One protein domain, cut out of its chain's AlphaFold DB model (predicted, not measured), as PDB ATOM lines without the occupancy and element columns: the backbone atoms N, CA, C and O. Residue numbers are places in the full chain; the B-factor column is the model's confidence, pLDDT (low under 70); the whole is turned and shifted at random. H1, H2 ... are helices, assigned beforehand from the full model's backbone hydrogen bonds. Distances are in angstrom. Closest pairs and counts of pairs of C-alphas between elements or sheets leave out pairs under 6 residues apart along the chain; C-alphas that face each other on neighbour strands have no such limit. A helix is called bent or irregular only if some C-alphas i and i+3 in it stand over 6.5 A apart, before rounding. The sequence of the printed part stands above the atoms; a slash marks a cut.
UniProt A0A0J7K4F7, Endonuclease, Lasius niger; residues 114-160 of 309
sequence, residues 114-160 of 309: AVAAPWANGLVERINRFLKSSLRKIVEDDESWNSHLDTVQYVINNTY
ATOM      1  N   ALA A 114      11.224 -21.143  46.169       68.25
ATOM      2  CA  ALA A 114      11.760 -19.879  45.687       68.25
ATOM      3  C   ALA A 114      12.746 -20.112  44.527       68.25
ATOM      4  O   ALA A 114      13.538 -21.061  44.538       68.25
ATOM      5  N   VAL A 115      12.708 -19.229  43.530       66.44
ATOM      6  CA  VAL A 115      13.622 -19.288  42.384       66.44
ATOM      7  C   VAL A 115      15.068 -19.290  42.887       66.44
ATOM      8  O   VAL A 115      15.425 -18.539  43.795       66.44
ATOM      9  N   ALA A 116      15.897 -20.166  42.311       66.75
ATOM     10  CA  ALA A 116      17.303 -20.338  42.679       66.75
ATOM     11  C   ALA A 116      17.551 -20.689  44.167       66.75
ATOM     12  O   ALA A 116      18.601 -20.349  44.717       66.75
ATOM     13  N   ALA A 117      16.623 -21.416  44.805       73.81
ATOM     14  CA  ALA A 117      16.765 -21.930  46.171       73.81
ATOM     15  C   ALA A 117      16.970 -23.463  46.223       73.81
ATOM     16  O   ALA A 117      16.120 -24.183  46.754       73.81
ATOM     17  N   PRO A 118      18.106 -24.008  45.736       71.19
ATOM     18  CA  PRO A 118      18.359 -25.455  45.745       71.19
ATOM     19  C   PRO A 118      18.404 -26.047  47.163       71.19
ATOM     20  O   PRO A 118      18.126 -27.227  47.359       71.19
ATOM     21  N   TRP A 119      18.691 -25.223  48.179       76.50
ATOM     22  CA  TRP A 119      18.663 -25.638  49.584       76.50
ATOM     23  C   TRP A 119      17.275 -26.097  50.053       76.50
ATOM     24  O   TRP A 119      17.199 -26.923  50.962       76.50
ATOM     25  N   ALA A 120      16.190 -25.625  49.427       74.94
ATOM     26  CA  ALA A 120      14.834 -26.083  49.728       74.94
ATOM     27  C   ALA A 120      14.605 -27.546  49.303       74.94
ATOM     28  O   ALA A 120      13.864 -28.269  49.963       74.94
ATOM     29  N   ASN A 121      15.317 -28.013  48.270       82.31
ATOM     30  CA  ASN A 121      15.257 -29.383  47.751       82.31
ATOM     31  C   ASN A 121      16.457 -30.235  48.205       82.31
ATOM     32  O   ASN A 121      16.904 -31.142  47.503       82.31
ATOM     33  N   GLY A 122      16.981 -29.977  49.409       82.31
ATOM     34  CA  GLY A 122      18.222 -30.587  49.898       82.31
ATOM     35  C   GLY A 122      18.236 -32.124  49.942       82.31
ATOM     36  O   GLY A 122      19.306 -32.725  49.836       82.31
ATOM     37  N   LEU A 123      17.073 -32.778  50.069       82.75
ATOM     38  CA  LEU A 123      16.966 -34.242  50.008       82.75
ATOM     39  C   LEU A 123      17.251 -34.777  48.599       82.75
ATOM     40  O   LEU A 123      18.058 -35.692  48.448       82.75
ATOM     41  N   VAL A 124      16.642 -34.171  47.576       85.06
ATOM     42  CA  VAL A 124      16.866 -34.539  46.169       85.06
ATOM     43  C   VAL A 124      18.316 -34.262  45.785       85.06
ATOM     44  O   VAL A 124      18.974 -35.122  45.211       85.06
ATOM     45  N   GLU A 125      18.866 -33.120  46.198       87.31
ATOM     46  CA  GLU A 125      20.272 -32.783  45.939       87.31
ATOM     47  C   GLU A 125      21.254 -33.781  46.573       87.31
ATOM     48  O   GLU A 125      22.304 -34.098  46.004       87.31
ATOM     49  N   ARG A 126      20.916 -34.336  47.744       86.38
ATOM     50  CA  ARG A 126      21.705 -35.401  48.376       86.38
ATOM     51  C   ARG A 126      21.657 -36.695  47.564       86.38
ATOM     52  O   ARG A 126      22.702 -37.320  47.383       86.38
ATOM     53  N   ILE A 127      20.481 -37.070  47.062       89.31
ATOM     54  CA  ILE A 127      20.316 -38.243  46.192       89.31
ATOM     55  C   ILE A 127      21.095 -38.040  44.890       89.31
ATOM     56  O   ILE A 127      21.899 -38.891  44.527       89.31
ATOM     57  N   ASN A 128      20.968 -36.881  44.247       91.56
ATOM     58  CA  ASN A 128      21.704 -36.550  43.027       91.56
ATOM     59  C   ASN A 128      23.220 -36.644  43.222       91.56
ATOM     60  O   ASN A 128      23.935 -37.133  42.346       91.56
ATOM     61  N   ARG A 129      23.730 -36.211  44.381       90.56
ATOM     62  CA  ARG A 129      25.148 -36.361  44.730       90.56
ATOM     63  C   ARG A 129      25.564 -37.828  44.811       90.56
ATOM     64  O   ARG A 129      26.613 -38.176  44.273       90.56
ATOM     65  N   PHE A 130      24.750 -38.667  45.454       91.38
ATOM     66  CA  PHE A 130      24.985 -40.109  45.505       91.38
ATOM     67  C   PHE A 130      24.997 -40.709  44.095       91.38
ATOM     68  O   PHE A 130      25.998 -41.315  43.720       91.38
ATOM     69  N   LEU A 131      23.955 -40.459  43.292       92.25
ATOM     70  CA  LEU A 131      23.832 -40.970  41.921       92.25
ATOM     71  C   LEU A 131      25.062 -40.627  41.079       92.25
ATOM     72  O   LEU A 131      25.689 -41.520  40.517       92.25
ATOM     73  N   LYS A 132      25.473 -39.351  41.071       91.69
ATOM     74  CA  LYS A 132      26.671 -38.899  40.347       91.69
ATOM     75  C   LYS A 132      27.937 -39.615  40.816       91.69
ATOM     76  O   LYS A 132      28.762 -39.994  39.991       91.69
ATOM     77  N   SER A 133      28.106 -39.791  42.128       92.81
ATOM     78  CA  SER A 133      29.292 -40.451  42.687       92.81
ATOM     79  C   SER A 133      29.338 -41.954  42.408       92.81
ATOM     80  O   SER A 133      30.426 -42.495  42.230       92.81
ATOM     81  N   SER A 134      28.177 -42.611  42.350       92.44
ATOM     82  CA  SER A 134      28.050 -44.039  42.059       92.44
ATOM     83  C   SER A 134      28.241 -44.308  40.570       92.44
ATOM     84  O   SER A 134      29.075 -45.130  40.212       92.44
ATOM     85  N   LEU A 135      27.550 -43.558  39.704       91.69
ATOM     86  CA  LEU A 135      27.687 -43.688  38.251       91.69
ATOM     87  C   LEU A 135      29.126 -43.436  37.805       91.69
ATOM     88  O   LEU A 135      29.675 -44.256  37.087       91.69
ATOM     89  N   ARG A 136      29.795 -42.402  38.334       91.12
ATOM     90  CA  ARG A 136      31.213 -42.130  38.034       91.12
ATOM     91  C   ARG A 136      32.148 -43.320  38.304       91.12
ATOM     92  O   ARG A 136      33.231 -43.365  37.741       91.12
ATOM     93  N   LYS A 137      31.787 -44.228  39.214       90.88
ATOM     94  CA  LYS A 137      32.617 -45.389  39.572       90.88
ATOM     95  C   LYS A 137      32.278 -46.652  38.786       90.88
ATOM     96  O   LYS A 137      33.105 -47.550  38.754       90.88
ATOM     97  N   ILE A 138      31.056 -46.748  38.275       88.62
ATOM     98  CA  ILE A 138      30.522 -47.966  37.649       88.62
ATOM     99  C   ILE A 138      30.537 -47.835  36.122       88.62
ATOM    100  O   ILE A 138      30.689 -48.826  35.423       88.62
ATOM    101  N   VAL A 139      30.382 -46.615  35.609       91.06
ATOM    102  CA  VAL A 139      30.361 -46.326  34.177       91.06
ATOM    103  C   VAL A 139      31.796 -46.244  33.665       91.06
ATOM    104  O   VAL A 139      32.560 -45.385  34.104       91.06
ATOM    105  N   GLU A 140      32.148 -47.146  32.752       86.50
ATOM    106  CA  GLU A 140      33.438 -47.143  32.048       86.50
ATOM    107  C   GLU A 140      33.390 -46.299  30.766       86.50
ATOM    108  O   GLU A 140      34.374 -45.645  30.430       86.50
ATOM    109  N   ASP A 141      32.234 -46.278  30.093       87.75
ATOM    110  CA  ASP A 141      31.971 -45.503  28.877       87.75
ATOM    111  C   ASP A 141      30.707 -44.644  29.021       87.75
ATOM    112  O   ASP A 141      29.664 -45.128  29.478       87.75
ATOM    113  N   ASP A 142      30.796 -43.381  28.599       82.69
ATOM    114  CA  ASP A 142      29.776 -42.350  28.816       82.69
ATOM    115  C   ASP A 142      28.448 -42.654  28.108       82.69
ATOM    116  O   ASP A 142      27.426 -42.095  28.499       82.69
ATOM    117  N   GLU A 143      28.406 -43.552  27.120       86.38
ATOM    118  CA  GLU A 143      27.156 -43.953  26.460       86.38
ATOM    119  C   GLU A 143      26.357 -44.993  27.265       86.38
ATOM    120  O   GLU A 143      25.147 -45.119  27.084       86.38
ATOM    121  N   SER A 144      26.996 -45.695  28.207       88.31
ATOM    122  CA  SER A 144      26.408 -46.829  28.940       88.31
ATOM    123  C   SER A 144      25.796 -46.471  30.304       88.31
ATOM    124  O   SER A 144      25.349 -47.339  31.055       88.31
ATOM    125  N   TRP A 145      25.770 -45.196  30.698       89.31
ATOM    126  CA  TRP A 145      25.326 -44.803  32.046       89.31
ATOM    127  C   TRP A 145      23.869 -45.172  32.357       89.31
ATOM    128  O   TRP A 145      23.530 -45.446  33.511       89.31
ATOM    129  N   ASN A 146      23.008 -45.200  31.339       90.00
ATOM    130  CA  ASN A 146      21.589 -45.518  31.461       90.00
ATOM    131  C   ASN A 146      21.356 -46.976  31.886       90.00
ATOM    132  O   ASN A 146      20.476 -47.218  32.710       90.00
ATOM    133  N   SER A 147      22.160 -47.933  31.403       90.75
ATOM    134  CA  SER A 147      22.024 -49.350  31.786       90.75
ATOM    135  C   SER A 147      22.393 -49.610  33.249       90.75
ATOM    136  O   SER A 147      21.982 -50.611  33.827       90.75
ATOM    137  N   HIS A 148      23.141 -48.696  33.869       89.19
ATOM    138  CA  HIS A 148      23.573 -48.800  35.261       89.19
ATOM    139  C   HIS A 148      22.600 -48.137  36.251       89.19
ATOM    140  O   HIS A 148      22.753 -48.300  37.466       89.19
ATOM    141  N   LEU A 149      21.588 -47.402  35.770       91.12
ATOM    142  CA  LEU A 149      20.626 -46.709  36.633       91.12
ATOM    143  C   LEU A 149      19.834 -47.672  37.516       91.12
ATOM    144  O   LEU A 149      19.695 -47.404  38.710       91.12
ATOM    145  N   ASP A 150      19.386 -48.802  36.969       90.12
ATOM    146  CA  ASP A 150      18.623 -49.805  37.720       90.12
ATOM    147  C   ASP A 150      19.445 -50.378  38.876       90.12
ATOM    148  O   ASP A 150      18.957 -50.518  40.001       90.12
ATOM    149  N   THR A 151      20.734 -50.632  38.638       88.62
ATOM    150  CA  THR A 151      21.668 -51.085  39.672       88.62
ATOM    151  C   THR A 151      21.832 -50.030  40.761       88.62
ATOM    152  O   THR A 151      21.726 -50.342  41.948       88.62
ATOM    153  N   VAL A 152      22.050 -48.766  40.392       90.94
ATOM    154  CA  VAL A 152      22.224 -47.681  41.370       90.94
ATOM    155  C   VAL A 152      20.931 -47.432  42.161       90.94
ATOM    156  O   VAL A 152      20.992 -47.222  43.377       90.94
ATOM    157  N   GLN A 153      19.767 -47.507  41.511       91.06
ATOM    158  CA  GLN A 153      18.455 -47.413  42.153       91.06
ATOM    159  C   GLN A 153      18.226 -48.572  43.132       91.06
ATOM    160  O   GLN A 153      17.756 -48.363  44.253       91.06
ATOM    161  N   TYR A 154      18.592 -49.792  42.744       89.19
ATOM    162  CA  TYR A 154      18.540 -50.942  43.637       89.19
ATOM    163  C   TYR A 154      19.427 -50.722  44.871       89.19
ATOM    164  O   TYR A 154      18.975 -50.919  46.000       89.19
ATOM    165  N   VAL A 155      20.662 -50.246  44.680       89.44
ATOM    166  CA  VAL A 155      21.604 -49.992  45.779       89.44
ATOM    167  C   VAL A 155      21.070 -48.922  46.729       89.44
ATOM    168  O   VAL A 155      21.043 -49.154  47.937       89.44
ATOM    169  N   ILE A 156      20.606 -47.768  46.237       90.06
ATOM    170  CA  ILE A 156      20.127 -46.693  47.124       90.06
ATOM    171  C   ILE A 156      18.887 -47.110  47.926       90.06
ATOM    172  O   ILE A 156      18.780 -46.748  49.101       90.06
ATOM    173  N   ASN A 157      17.995 -47.903  47.324       90.75
ATOM    174  CA  ASN A 157      16.769 -48.374  47.965       90.75
ATOM    175  C   ASN A 157      17.021 -49.448  49.031       90.75
ATOM    176  O   ASN A 157      16.220 -49.577  49.956       90.75
ATOM    177  N   ASN A 158      18.121 -50.198  48.921       88.19
ATOM    178  CA  ASN A 158      18.432 -51.331  49.802       88.19
ATOM    179  C   ASN A 158      19.638 -51.115  50.715       88.19
ATOM    180  O   ASN A 158      19.905 -51.938  51.584       88.19
ATOM    181  N   THR A 159      20.346 -49.999  50.569       88.50
ATOM    182  CA  THR A 159      21.391 -49.602  51.515       88.50
ATOM    183  C   THR A 159      20.754 -49.051  52.786       88.50
ATOM    184  O   THR A 159      19.687 -48.441  52.751       88.50
ATOM    185  N   TYR A 160      21.403 -49.256  53.930       89.94
ATOM    186  CA  TYR A 160      20.975 -48.686  55.204       89.94
ATOM    187  C   TYR A 160      21.285 -47.186  55.275       89.94
ATOM    188  O   TYR A 160      22.428 -46.770  55.080       89.94
TER     189      TYR A 160
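What this domain is: This is residues 114 to 160 of the 309 residues of the protein "Endonuclease" of Lasius niger (UniProt A0A0J7K4F7). A long, kinked helix, H1, meets a shorter helix, H2, near their linked ends, making a V; residues 114 to 126, the lead-in and first part of H1, stick out as a free arm. The printed part has 47 residues, with two named helices, H1 then H2, and no named strand: all helix. It is loose, with a radius of gyration of the C-alphas of 12.7 A, and flat, spanning 36 by 27 by 14 A.

Where its parts are: H1, residues 118 to 138, is 26.8 A long, from C-alpha 118 at (18.359, -25.455, 45.745). It has a kink of 57 degrees near residue 125 and is irregular: C-alphas 120 and 123 are 8.4 A apart. H2, residues 145 to 158, is 20.1 A long, ending at C-alpha 158 (18.432, -51.331, 49.802); it is only just irregular, C-alphas 147 and 150 being 6.9 A apart.

How they stand to each other: H1 touches H2 with residues 131 to 138 alone; the closest C-alphas, of Leu 135 and Trp 145, are 6.7 A apart. They run opposite ways at a steep tilt of 64 degrees. O i to N i+4 pairs are within hydrogen-bond range in 13 of 17 cases in H1 and 7 of 10 in H2.

The domain as a whole: The farthest C-alphas, of Ala 114 and Glu 140, are 37.4 A apart. The printed part has no cut, and the link from H1 to H2 is short. Residues 114 to 116 have pLDDT under 70.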